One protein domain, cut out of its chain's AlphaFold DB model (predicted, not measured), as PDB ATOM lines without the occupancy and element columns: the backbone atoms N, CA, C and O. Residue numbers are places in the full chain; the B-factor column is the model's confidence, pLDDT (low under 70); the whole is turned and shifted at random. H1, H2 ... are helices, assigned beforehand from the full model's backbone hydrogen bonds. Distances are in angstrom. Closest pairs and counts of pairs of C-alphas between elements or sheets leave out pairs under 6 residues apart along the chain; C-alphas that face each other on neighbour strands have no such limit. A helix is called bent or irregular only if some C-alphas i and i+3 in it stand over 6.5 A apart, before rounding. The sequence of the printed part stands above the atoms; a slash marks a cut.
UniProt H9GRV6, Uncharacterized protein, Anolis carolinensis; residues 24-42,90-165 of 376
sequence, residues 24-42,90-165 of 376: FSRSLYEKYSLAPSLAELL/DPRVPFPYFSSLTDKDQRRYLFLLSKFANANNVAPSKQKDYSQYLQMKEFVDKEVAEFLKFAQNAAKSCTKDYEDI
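Overview. This is residues 24 to 42 and 90 to 165 of the 376 residues of an uncharacterized protein of Anolis carolinensis (UniProt H9GRV6). One long helix, H4, makes the length of a rod; H3 packs steeply on its first part, and short H1, H2 and H5 lie toward its other end. Unnamed residues 90 to 102 run lengthwise beside H4. The printed part has 95 residues with five named helices, H1 to H5, all helix, only just extended, close to loose: radius of gyration of the C-alphas 18.9 A, spans 58 by 27 by 20 A.

Arrangement. H1, residues 26 to 32, touches no helix. H2, residues 38 to 42, and H5, residues 160 to 163, are close but not clearly touching; their closest C-alphas, of Leu 38 and Asp 161, are 6.5 A apart. H3, residues 103 to 116, touches residues 129 to 137 alone of H4, residues 124 to 157, at a steep tilt of 66 degrees, opposite ways; the closest C-alphas, of Leu 112 and Tyr 133, are 5.8 A apart. Every O i to N i+4 pair is within hydrogen-bond range in H1, H2 and H3, and 28 of 30 in H4; H5 is too short for one.

Along the chain. H1 begins at C-alpha 26 (33.720, 0.645, 38.912). H3 measures 19.9 A, H4 49.4 A from first to last C-alpha; H4 is irregular, C-alphas 125 and 128 being 7.6 A apart. H5 ends at C-alpha 163 (49.369, 18.449, 25.660).

Size, cuts and confidence. Across the cut, residues 43 to 89, C-alphas 42 and 90 are 18.2 A apart. Of the links printed whole, none is long. Nine residues have pLDDT under 70, among them 90 to 92.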
ATOM      1  N   PHE A  24      37.466   2.649  45.517       60.78
ATOM      2  CA  PHE A  24      37.548   2.654  44.045       60.78
ATOM      3  C   PHE A  24      36.489   1.784  43.322       60.78
ATOM      4  O   PHE A  24      36.748   0.659  42.898       60.78
ATOM      5  N   SER A  25      35.254   2.284  43.209       71.00
ATOM      6  CA  SER A  25      34.156   1.514  42.618       71.00
ATOM      7  C   SER A  25      34.161   1.679  41.106       71.00
ATOM      8  O   SER A  25      34.392   2.786  40.612       71.00
ATOM      9  N   ARG A  26      33.816   0.616  40.376       73.50
ATOM     10  CA  ARG A  26      33.720   0.645  38.912       73.50
ATOM     11  C   ARG A  26      32.837   1.785  38.396       73.50
ATOM     12  O   ARG A  26      33.239   2.470  37.470       73.50
ATOM     13  N   SER A  27      31.718   2.066  39.063       72.12
ATOM     14  CA  SER A  27      30.809   3.164  38.707       72.12
ATOM     15  C   SER A  27      31.410   4.564  38.881       72.12
ATOM     16  O   SER A  27      31.050   5.477  38.148       72.12
ATOM     17  N   LEU A  28      32.325   4.756  39.839       74.44
ATOM     18  CA  LEU A  28      33.061   6.016  39.989       74.44
ATOM     19  C   LEU A  28      34.166   6.139  38.945       74.44
ATOM     20  O   LEU A  28      34.350   7.216  38.384       74.44
ATOM     21  N   TYR A  29      34.873   5.048  38.658       74.31
ATOM     22  CA  TYR A  29      35.893   5.033  37.614       74.31
ATOM     23  C   TYR A  29      35.281   5.306  36.234       74.31
ATOM     24  O   TYR A  29      35.728   6.198  35.525       74.31
ATOM     25  N   GLU A  30      34.186   4.624  35.898       73.56
ATOM     26  CA  GLU A  30      33.410   4.840  34.669       73.56
ATOM     27  C   GLU A  30      32.738   6.213  34.604       73.56
ATOM     28  O   GLU A  30      32.200   6.561  33.561       73.56
ATOM     29  N   LYS A  31      32.785   7.014  35.677       72.44
ATOM     30  CA  LYS A  31      32.268   8.388  35.694       72.44
ATOM     31  C   LYS A  31      33.353   9.470  35.659       72.44
ATOM     32  O   LYS A  31      33.097  10.547  35.136       72.44
ATOM     33  N   TYR A  32      34.534   9.203  36.215       68.38
ATOM     34  CA  TYR A  32      35.575  10.219  36.428       68.38
ATOM     35  C   TYR A  32      36.961   9.834  35.882       68.38
ATOM     36  O   TYR A  32      37.923  10.583  36.052       68.38
ATOM     37  N   SER A  33      37.130   8.668  35.252       71.00
ATOM     38  CA  SER A  33      38.447   8.264  34.744       71.00
ATOM     39  C   SER A  33      38.883   9.144  33.566       71.00
ATOM     40  O   SER A  33      38.323   9.059  32.474       71.00
ATOM     41  N   LEU A  34      39.911   9.967  33.800       68.56
ATOM     42  CA  LEU A  34      40.447  10.979  32.870       68.56
ATOM     43  C   LEU A  34      39.435  12.055  32.427       68.56
ATOM     44  O   LEU A  34      39.635  12.734  31.419       68.56
ATOM     45  N   ALA A  35      38.356  12.219  33.193       70.50
ATOM     46  CA  ALA A  35      37.388  13.291  33.040       70.50
ATOM     47  C   ALA A  35      37.107  13.905  34.422       70.50
ATOM     48  O   ALA A  35      36.812  13.167  35.367       70.50
ATOM     49  N   PRO A  36      37.147  15.235  34.580       69.06
ATOM     50  CA  PRO A  36      37.467  16.249  33.570       69.06
ATOM     51  C   PRO A  36      38.943  16.269  33.139       69.06
ATOM     52  O   PRO A  36      39.824  15.884  33.911       69.06
ATOM     53  N   SER A  37      39.213  16.741  31.919       72.94
ATOM     54  CA  SER A  37      40.588  16.993  31.453       72.94
ATOM     55  C   SER A  37      41.221  18.178  32.195       72.94
ATOM     56  O   SER A  37      40.522  18.993  32.807       72.94
ATOM     57  N   LEU A  38      42.551  18.322  32.130       73.44
ATOM     58  CA  LEU A  38      43.224  19.469  32.751       73.44
ATOM     59  C   LEU A  38      42.722  20.802  32.167       73.44
ATOM     60  O   LEU A  38      42.459  21.731  32.924       73.44
ATOM     61  N   ALA A  39      42.517  20.888  30.849       74.00
ATOM     62  CA  ALA A  39      41.946  22.076  30.214       74.00
ATOM     63  C   ALA A  39      40.523  22.383  30.692       74.00
ATOM     64  O   ALA A  39      40.190  23.545  30.931       74.00
ATOM     65  N   GLU A  40      39.687  21.361  30.886       75.06
ATOM     66  CA  GLU A  40      38.345  21.537  31.444       75.06
ATOM     67  C   GLU A  40      38.411  22.042  32.889       75.06
ATOM     68  O   GLU A  40      37.705  22.987  33.238       75.06
ATOM     69  N   LEU A  41      39.300  21.485  33.715       76.00
ATOM     70  CA  LEU A  41      39.540  21.963  35.080       76.00
ATOM     71  C   LEU A  41      40.037  23.414  35.109       76.00
ATOM     72  O   LEU A  41      39.563  24.205  35.927       76.00
ATOM     73  N   LEU A  42      40.940  23.789  34.199       71.88
ATOM     74  CA  LEU A  42      41.423  25.165  34.047       71.88
ATOM     75  C   LEU A  42      40.319  26.115  33.567       71.88
ATOM     76  O   LEU A  42      40.279  27.277  33.967       71.88
ATOM     77  N   ASP A  90      32.493  11.477  28.535       59.31
ATOM     78  CA  ASP A  90      32.459  10.148  29.132       59.31
ATOM     79  C   ASP A  90      33.890   9.601  29.297       59.31
ATOM     80  O   ASP A  90      34.754   9.839  28.442       59.31
ATOM     81  N   PRO A  91      34.175   8.860  30.380       63.03
ATOM     82  CA  PRO A  91      35.502   8.321  30.640       63.03
ATOM     83  C   PRO A  91      36.065   7.485  29.498       63.03
ATOM     84  O   PRO A  91      35.463   6.523  29.026       63.03
ATOM     85  N   ARG A  92      37.272   7.863  29.073       68.69
ATOM     86  CA  ARG A  92      37.913   7.371  27.844       68.69
ATOM     87  C   ARG A  92      38.697   6.071  28.032       68.69
ATOM     88  O   ARG A  92      39.112   5.461  27.049       68.69
ATOM     89  N   VAL A  93      38.911   5.640  29.277       75.50
ATOM     90  CA  VAL A  93      39.777   4.498  29.606       75.50
ATOM     91  C   VAL A  93      38.949   3.333  30.140       75.50
ATOM     92  O   VAL A  93      38.135   3.540  31.042       75.50
ATOM     93  N   PRO A  94      39.170   2.098  29.651       76.94
ATOM     94  CA  PRO A  94      38.517   0.921  30.211       76.94
ATOM     95  C   PRO A  94      38.913   0.702  31.677       76.94
ATOM     96  O   PRO A  94      39.976   1.127  32.123       76.94
ATOM     97  N   PHE A  95      38.048   0.041  32.444       76.75
ATOM     98  CA  PHE A  95      38.318  -0.277  33.845       76.75
ATOM     99  C   PHE A  95      39.515  -1.242  33.961       76.75
ATOM    100  O   PHE A  95      39.503  -2.275  33.282       76.75
ATOM    101  N   PRO A  96      40.543  -0.941  34.783       81.31
ATOM    102  CA  PRO A  96      41.656  -1.857  34.994       81.31
ATOM    103  C   PRO A  96      41.149  -3.126  35.677       81.31
ATOM    104  O   PRO A  96      40.222  -3.093  36.485       81.31
ATOM    105  N   TYR A  97      41.752  -4.266  35.367       77.62
ATOM    106  CA  TYR A  97      41.410  -5.496  36.063       77.62
ATOM    107  C   TYR A  97      41.981  -5.460  37.487       77.62
ATOM    108  O   TYR A  97      43.044  -4.896  37.745       77.62
ATOM    109  N   PHE A  98      41.243  -6.047  38.426       78.88
ATOM    110  CA  PHE A  98      41.756  -6.257  39.774       78.88
ATOM    111  C   PHE A  98      42.819  -7.354  39.765       78.88
ATOM    112  O   PHE A  98      42.751  -8.274  38.947       78.88
ATOM    113  N   SER A  99      43.758  -7.271  40.710       82.56
ATOM    114  CA  SER A  99      44.683  -8.371  40.985       82.56
ATOM    115  C   SER A  99      43.897  -9.663  41.192       82.56
ATOM    116  O   SER A  99      42.845  -9.681  41.838       82.56
ATOM    117  N   SER A 100      44.422 -10.746  40.644       83.88
ATOM    118  CA  SER A 100      43.864 -12.083  40.830       83.88
ATOM    119  C   SER A 100      44.161 -12.662  42.222       83.88
ATOM    120  O   SER A 100      43.595 -13.692  42.596       83.88
ATOM    121  N   LEU A 101      45.012 -11.994  43.011       86.88
ATOM    122  CA  LEU A 101      45.315 -12.355  44.394       86.88
ATOM    123  C   LEU A 101      44.161 -12.002  45.335       86.88
ATOM    124  O   LEU A 101      43.609 -10.901  45.295       86.88
ATOM    125  N   THR A 102      43.852 -12.907  46.264       89.56
ATOM    126  CA  THR A 102      42.856 -12.646  47.310       89.56
ATOM    127  C   THR A 102      43.403 -11.691  48.381       89.56
ATOM    128  O   THR A 102      44.615 -11.581  48.559       89.56
ATOM    129  N   ASP A 103      42.537 -11.042  49.174       88.38
ATOM    130  CA  ASP A 103      42.969 -10.181  50.301       88.38
ATOM    131  C   ASP A 103      43.903 -10.927  51.277       88.38
ATOM    132  O   ASP A 103      44.880 -10.367  51.781       88.38
ATOM    133  N   LYS A 104      43.673 -12.231  51.486       91.38
ATOM    134  CA  LYS A 104      44.547 -13.074  52.313       91.38
ATOM    135  C   LYS A 104      45.937 -13.227  51.698       91.38
ATOM    136  O   LYS A 104      46.931 -13.122  52.420       91.38
ATOM    137  N   ASP A 105      46.010 -13.439  50.387       90.38
ATOM    138  CA  ASP A 105      47.275 -13.574  49.663       90.38
ATOM    139  C   ASP A 105      48.032 -12.248  49.630       90.38
ATOM    140  O   ASP A 105      49.232 -12.219  49.889       90.38
ATOM    141  N   GLN A 106      47.335 -11.131  49.423       90.38
ATOM    142  CA  GLN A 106      47.928  -9.792  49.469       90.38
ATOM    143  C   GLN A 106      48.537  -9.500  50.848       90.38
ATOM    144  O   GLN A 106      49.700  -9.104  50.946       90.38
ATOM    145  N   ARG A 107      47.808  -9.776  51.939       91.75
ATOM    146  CA  ARG A 107      48.337  -9.633  53.310       91.75
ATOM    147  C   ARG A 107      49.537 -10.538  53.558       91.75
ATOM    148  O   ARG A 107      50.516 -10.110  54.170       91.75
ATOM    149  N   ARG A 108      49.476 -11.786  53.082       92.44
ATOM    150  CA  ARG A 108      50.586 -12.740  53.195       92.44
ATOM    151  C   ARG A 108      51.813 -12.248  52.430       92.44
ATOM    152  O   ARG A 108      52.912 -12.323  52.976       92.44
ATOM    153  N   TYR A 109      51.633 -11.708  51.228       92.69
ATOM    154  CA  TYR A 109      52.709 -11.135  50.427       92.69
ATOM    155  C   TYR A 109      53.352  -9.937  51.122       92.69
ATOM    156  O   TYR A 109      54.565  -9.926  51.280       92.69
ATOM    157  N   LEU A 110      52.565  -8.980  51.622       93.12
ATOM    158  CA  LEU A 110      53.086  -7.812  52.346       93.12
ATOM    159  C   LEU A 110      53.875  -8.213  53.603       93.12
ATOM    160  O   LEU A 110      54.946  -7.665  53.881       93.12
ATOM    161  N   PHE A 111      53.391  -9.217  54.337       92.75
ATOM    162  CA  PHE A 111      54.123  -9.780  55.471       92.75
ATOM    163  C   PHE A 111      55.469 -10.385  55.041       92.75
ATOM    164  O   PHE A 111      56.495 -10.128  55.667       92.75
ATOM    165  N   LEU A 112      55.494 -11.161  53.955       91.88
ATOM    166  CA  LEU A 112      56.730 -11.748  53.433       91.88
ATOM    167  C   LEU A 112      57.687 -10.686  52.866       91.88
ATOM    168  O   LEU A 112      58.884 -10.750  53.133       91.88
ATOM    169  N   LEU A 113      57.164  -9.684  52.161       91.06
ATOM    170  CA  LEU A 113      57.922  -8.568  51.601       91.06
ATOM    171  C   LEU A 113      58.632  -7.785  52.707       91.06
ATOM    172  O   LEU A 113      59.844  -7.614  52.648       91.06
ATOM    173  N   SER A 114      57.924  -7.394  53.768       89.88
ATOM    174  CA  SER A 114      58.551  -6.703  54.910       89.88
ATOM    175  C   SER A 114      59.629  -7.542  55.610       89.88
ATOM    176  O   SER A 114      60.614  -6.998  56.106       89.88
ATOM    177  N   LYS A 115      59.480  -8.873  55.621       87.75
ATOM    178  CA  LYS A 115      60.429  -9.812  56.236       87.75
ATOM    179  C   LYS A 115      61.679 -10.062  55.383       87.75
ATOM    180  O   LYS A 115      62.734 -10.335  55.953       87.75
ATOM    181  N   PHE A 116      61.570 -10.008  54.053       87.12
ATOM    182  CA  PHE A 116      62.632 -10.443  53.135       87.12
ATOM    183  C   PHE A 116      63.125  -9.383  52.136       87.12
ATOM    184  O   PHE A 116      64.096  -9.660  51.441       87.12
ATOM    185  N   ALA A 117      62.549  -8.175  52.084       80.06
ATOM    186  CA  ALA A 117      62.952  -7.122  51.137       80.06
ATOM    187  C   ALA A 117      64.447  -6.756  51.211       80.06
ATOM    188  O   ALA A 117      65.062  -6.513  50.180       80.06
ATOM    189  N   ASN A 118      65.031  -6.778  52.415       77.62
ATOM    190  CA  ASN A 118      66.438  -6.426  52.664       77.62
ATOM    191  C   ASN A 118      67.291  -7.635  53.099       77.62
ATOM    192  O   ASN A 118      68.363  -7.472  53.687       77.62
ATOM    193  N   ALA A 119      66.796  -8.861  52.916       72.94
ATOM    194  CA  ALA A 119      67.473 -10.056  53.407       72.94
ATOM    195  C   ALA A 119      68.495 -10.571  52.381       72.94
ATOM    196  O   ALA A 119      68.124 -11.198  51.396       72.94
ATOM    197  N   ASN A 120      69.788 -10.366  52.652       64.25
ATOM    198  CA  ASN A 120      70.868 -10.859  51.784       64.25
ATOM    199  C   ASN A 120      71.172 -12.354  51.980       64.25
ATOM    200  O   ASN A 120      71.692 -12.995  51.076       64.25
ATOM    201  N   ASN A 121      70.858 -12.914  53.155       68.12
ATOM    202  CA  ASN A 121      71.106 -14.315  53.495       68.12
ATOM    203  C   ASN A 121      69.914 -14.899  54.261       68.12
ATOM    204  O   ASN A 121      69.523 -14.384  55.311       68.12
ATOM    205  N   VAL A 122      69.346 -15.989  53.746       74.50
ATOM    206  CA  VAL A 122      68.173 -16.650  54.329       74.50
ATOM    207  C   VAL A 122      68.616 -17.915  55.053       74.50
ATOM    208  O   VAL A 122      69.242 -18.795  54.472       74.50
ATOM    209  N   ALA A 123      68.292 -18.012  56.344       77.88
ATOM    210  CA  ALA A 123      68.557 -19.221  57.116       77.88
ATOM    211  C   ALA A 123      67.759 -20.413  56.544       77.88
ATOM    212  O   ALA A 123      66.588 -20.231  56.195       77.88
ATOM    213  N   PRO A 124      68.312 -21.640  56.533       71.06
ATOM    214  CA  PRO A 124      67.648 -22.809  55.947       71.06
ATOM    215  C   PRO A 124      66.284 -23.121  56.586       71.06
ATOM    216  O   PRO A 124      65.385 -23.619  55.914       71.06
ATOM    217  N   SER A 125      66.065 -22.736  57.849       75.62
ATOM    218  CA  SER A 125      64.766 -22.866  58.525       75.62
ATOM    219  C   SER A 125      63.656 -21.983  57.931       75.62
ATOM    220  O   SER A 125      62.477 -22.285  58.098       75.62
ATOM    221  N   LYS A 126      64.009 -20.904  57.222       80.62
ATOM    222  CA  LYS A 126      63.080 -19.948  56.590       80.62
ATOM    223  C   LYS A 126      62.993 -20.117  55.069       80.62
ATOM    224  O   LYS A 126      62.297 -19.339  54.418       80.62
ATOM    225  N   GLN A 127      63.644 -21.139  54.511       85.00
ATOM    226  CA  GLN A 127      63.729 -21.357  53.065       85.00
ATOM    227  C   GLN A 127      62.352 -21.489  52.402       85.00
ATOM    228  O   GLN A 127      62.136 -20.934  51.332       85.00
ATOM    229  N   LYS A 128      61.401 -22.164  53.061       87.25
ATOM    230  CA  LYS A 128      60.033 -22.357  52.550       87.25
ATOM    231  C   LYS A 128      59.247 -21.043  52.435       87.25
ATOM    232  O   LYS A 128      58.566 -20.814  51.440       87.25
ATOM    233  N   ASP A 129      59.355 -20.178  53.445       87.94
ATOM    234  CA  ASP A 129      58.744 -18.842  53.422       87.94
ATOM    235  C   ASP A 129      59.380 -17.974  52.324       87.94
ATOM    236  O   ASP A 129      58.688 -17.211  51.654       87.94
ATOM    237  N   TYR A 130      60.694 -18.104  52.121       89.06
ATOM    238  CA  TYR A 130      61.421 -17.349  51.103       89.06
ATOM    239  C   TYR A 130      61.104 -17.818  49.676       89.06
ATOM    240  O   TYR A 130      60.888 -16.992  48.795       89.06
ATOM    241  N   SER A 131      60.983 -19.128  49.438       89.69
ATOM    242  CA  SER A 131      60.523 -19.640  48.142       89.69
ATOM    243  C   SER A 131      59.092 -19.201  47.837       89.69
ATOM    244  O   SER A 131      58.798 -18.829  46.704       89.69
ATOM    245  N   GLN A 132      58.215 -19.183  48.851       91.31
ATOM    246  CA  GLN A 132      56.856 -18.658  48.707       91.31
ATOM    247  C   GLN A 132      56.877 -17.162  48.357       91.31
ATOM    248  O   GLN A 132      56.156 -16.737  47.460       91.31
ATOM    249  N   TYR A 133      57.728 -16.375  49.022       92.06
ATOM    250  CA  TYR A 133      57.919 -14.960  48.708       92.06
ATOM    251  C   TYR A 133      58.343 -14.745  47.252       92.06
ATOM    252  O   TYR A 133      57.721 -13.938  46.570       92.06
ATOM    253  N   LEU A 134      59.347 -15.479  46.761       91.81
ATOM    254  CA  LEU A 134      59.826 -15.337  45.382       91.81
ATOM    255  C   LEU A 134      58.745 -15.668  44.348       91.81
ATOM    256  O   LEU A 134      58.592 -14.930  43.381       91.81
ATOM    257  N   GLN A 135      57.961 -16.724  44.576       92.50
ATOM    258  CA  GLN A 135      56.848 -17.092  43.692       92.50
ATOM    259  C   GLN A 135      55.764 -16.009  43.658       92.50
ATOM    260  O   GLN A 135      55.307 -15.615  42.587       92.50
ATOM    261  N   MET A 136      55.367 -15.495  44.827       92.06
ATOM    262  CA  MET A 136      54.375 -14.419  44.913       92.06
ATOM    263  C   MET A 136      54.909 -13.111  44.321       92.06
ATOM    264  O   MET A 136      54.167 -12.397  43.657       92.06
ATOM    265  N   LYS A 137      56.199 -12.818  44.514       92.38
ATOM    266  CA  LYS A 137      56.867 -11.658  43.925       92.38
ATOM    267  C   LYS A 137      56.859 -11.734  42.403       92.38
ATOM    268  O   LYS A 137      56.483 -10.763  41.768       92.38
ATOM    269  N   GLU A 138      57.218 -12.875  41.818       93.25
ATOM    270  CA  GLU A 138      57.188 -13.052  40.362       93.25
ATOM    271  C   GLU A 138      55.778 -12.833  39.795       93.25
ATOM    272  O   GLU A 138      55.610 -12.248  38.727       93.25
ATOM    273  N   PHE A 139      54.753 -13.279  40.523       90.94
ATOM    274  CA  PHE A 139      53.364 -13.065  40.144       90.94
ATOM    275  C   PHE A 139      52.970 -11.581  40.174       90.94
ATOM    276  O   PHE A 139      52.435 -11.062  39.196       90.94
ATOM    277  N   VAL A 140      53.301 -10.884  41.264       91.81
ATOM    278  CA  VAL A 140      53.067  -9.440  41.402       91.81
ATOM    279  C   VAL A 140      53.843  -8.659  40.343       91.81
ATOM    280  O   VAL A 140      53.288  -7.748  39.742       91.81
ATOM    281  N   ASP A 141      55.090  -9.034  40.053       91.94
ATOM    282  CA  ASP A 141      55.913  -8.381  39.031       91.94
ATOM    283  C   ASP A 141      55.263  -8.493  37.633       91.94
ATOM    284  O   ASP A 141      55.303  -7.536  36.856       91.94
ATOM    285  N   LYS A 142      54.605  -9.621  37.321       92.00
ATOM    286  CA  LYS A 142      53.825  -9.793  36.080       92.00
ATOM    287  C   LYS A 142      52.589  -8.892  36.051       92.00
ATOM    288  O   LYS A 142      52.410  -8.170  35.073       92.00
ATOM    289  N   GLU A 143      51.784  -8.878  37.118       91.06
ATOM    290  CA  GLU A 143      50.603  -7.999  37.208       91.06
ATOM    291  C   GLU A 143      50.998  -6.513  37.126       91.06
ATOM    292  O   GLU A 143      50.348  -5.731  36.433       91.06
ATOM    293  N   VAL A 144      52.105  -6.119  37.763       90.56
ATOM    294  CA  VAL A 144      52.653  -4.756  37.679       90.56
ATOM    295  C   VAL A 144      53.058  -4.421  36.245       90.56
ATOM    296  O   VAL A 144      52.729  -3.339  35.760       90.56
ATOM    297  N   ALA A 145      53.741  -5.324  35.540       91.19
ATOM    298  CA  ALA A 145      54.145  -5.094  34.153       91.19
ATOM    299  C   ALA A 145      52.940  -4.935  33.211       91.19
ATOM    300  O   ALA A 145      52.924  -4.050  32.351       91.19
ATOM    301  N   GLU A 146      51.912  -5.762  33.380       90.06
ATOM    302  CA  GLU A 146      50.670  -5.659  32.619       90.06
ATOM    303  C   GLU A 146      49.898  -4.368  32.948       90.06
ATOM    304  O   GLU A 146      49.431  -3.689  32.028       90.06
ATOM    305  N   PHE A 147      49.831  -3.967  34.223       89.31
ATOM    306  CA  PHE A 147      49.229  -2.696  34.632       89.31
ATOM    307  C   PHE A 147      49.988  -1.494  34.062       89.31
ATOM    308  O   PHE A 147      49.372  -0.557  33.557       89.31
ATOM    309  N   LEU A 148      51.322  -1.519  34.069       90.50
ATOM    310  CA  LEU A 148      52.139  -0.470  33.452       90.50
ATOM    311  C   LEU A 148      51.895  -0.386  31.942       90.50
ATOM    312  O   LEU A 148      51.772   0.712  31.398       90.50
ATOM    313  N   LYS A 149      51.756  -1.529  31.261       90.94
ATOM    314  CA  LYS A 149      51.386  -1.576  29.840       90.94
ATOM    315  C   LYS A 149      49.990  -0.997  29.604       90.94
ATOM    316  O   LYS A 149      49.791  -0.249  28.646       90.94
ATOM    317  N   PHE A 150      49.035  -1.310  30.475       89.56
ATOM    318  CA  PHE A 150      47.701  -0.716  30.454       89.56
ATOM    319  C   PHE A 150      47.759   0.807  30.637       89.56
ATOM    320  O   PHE A 150      47.222   1.530  29.800       89.56
ATOM    321  N   ALA A 151      48.465   1.302  31.657       87.44
ATOM    322  CA  ALA A 151      48.612   2.730  31.933       87.44
ATOM    323  C   ALA A 151      49.285   3.466  30.765       87.44
ATOM    324  O   ALA A 151      48.846   4.544  30.369       87.44
ATOM    325  N   GLN A 152      50.298   2.854  30.147       88.56
ATOM    326  CA  GLN A 152      50.943   3.392  28.954       88.56
ATOM    327  C   GLN A 152      49.977   3.471  27.764       88.56
ATOM    328  O   GLN A 152      49.972   4.468  27.043       88.56
ATOM    329  N   ASN A 153      49.165   2.438  27.536       88.56
ATOM    330  CA  ASN A 153      48.174   2.440  26.461       88.56
ATOM    331  C   ASN A 153      47.076   3.481  26.709       88.56
ATOM    332  O   ASN A 153      46.709   4.188  25.775       88.56
ATOM    333  N   ALA A 154      46.621   3.622  27.957       86.06
ATOM    334  CA  ALA A 154      45.678   4.658  28.369       86.06
ATOM    335  C   ALA A 154      46.251   6.068  28.139       86.06
ATOM    336  O   ALA A 154      45.575   6.936  27.590       86.06
ATOM    337  N   ALA A 155      47.525   6.289  28.474       84.62
ATOM    338  CA  ALA A 155      48.200   7.553  28.197       84.62
ATOM    339  C   ALA A 155      48.311   7.830  26.686       84.62
ATOM    340  O   ALA A 155      48.033   8.940  26.240       84.62
ATOM    341  N   LYS A 156      48.634   6.811  25.877       86.12
ATOM    342  CA  LYS A 156      48.689   6.918  24.406       86.12
ATOM    343  C   LYS A 156      47.324   7.157  23.757       86.12
ATOM    344  O   LYS A 156      47.273   7.801  22.717       86.12
ATOM    345  N   SER A 157      46.227   6.645  24.314       84.38
ATOM    346  CA  SER A 157      44.881   6.955  23.808       84.38
ATOM    347  C   SER A 157      44.428   8.372  24.164       84.38
ATOM    348  O   SER A 157      43.566   8.929  23.490       84.38
ATOM    349  N   CYS A 158      45.023   8.955  25.204       79.62
ATOM    350  CA  CYS A 158      44.644  10.241  25.781       79.62
ATOM    351  C   CYS A 158      45.749  11.297  25.630       79.62
ATOM    352  O   CYS A 158      45.934  12.110  26.527       79.62
ATOM    353  N   THR A 159      46.483  11.318  24.507       81.94
ATOM    354  CA  THR A 159      47.620  12.248  24.313       81.94
ATOM    355  C   THR A 159      47.239  13.710  24.524       81.94
ATOM    356  O   THR A 159      47.973  14.438  25.179       81.94
ATOM    357  N   LYS A 160      46.052  14.101  24.048       80.88
ATOM    358  CA  LYS A 160      45.517  15.465  24.156       80.88
ATOM    359  C   LYS A 160      45.403  15.953  25.600       80.88
ATOM    360  O   LYS A 160      45.563  17.136  25.846       80.88
ATOM    361  N   ASP A 161      45.176  15.051  26.556       76.31
ATOM    362  CA  ASP A 161      45.051  15.427  27.970       76.31
ATOM    363  C   ASP A 161      46.407  15.797  28.601       76.31
ATOM    364  O   ASP A 161      46.434  16.413  29.665       76.31
ATOM    365  N   TYR A 162      47.519  15.431  27.952       77.00
ATOM    366  CA  TYR A 162      48.889  15.741  28.374       77.00
ATOM    367  C   TYR A 162      49.533  16.869  27.555       77.00
ATOM    368  O   TYR A 162      50.643  17.286  27.878       77.00
ATOM    369  N   GLU A 163      48.882  17.330  26.482       82.19
ATOM    370  CA  GLU A 163      49.369  18.449  25.660       82.19
ATOM    371  C   GLU A 163      49.194  19.790  26.386       82.19
ATOM    372  O   GLU A 163      49.996  20.707  26.202       82.19
ATOM    373  N   ASP A 164      48.189  19.881  27.256       79.75
ATOM    374  CA  ASP A 164      47.899  21.092  28.003       79.75
ATOM    375  C   ASP A 164      48.714  21.159  29.298       79.75
ATOM    376  O   ASP A 164      48.697  20.261  30.140       79.75
ATOM    377  N   ILE A 165      49.390  22.285  29.495       80.31
ATOM    378  CA  ILE A 165      50.025  22.677  30.750       80.31
ATOM    379  C   ILE A 165      49.525  24.077  31.100       80.31
ATOM    380  O   ILE A 165      49.355  24.929  30.228       80.31
TER     381      ILE A 165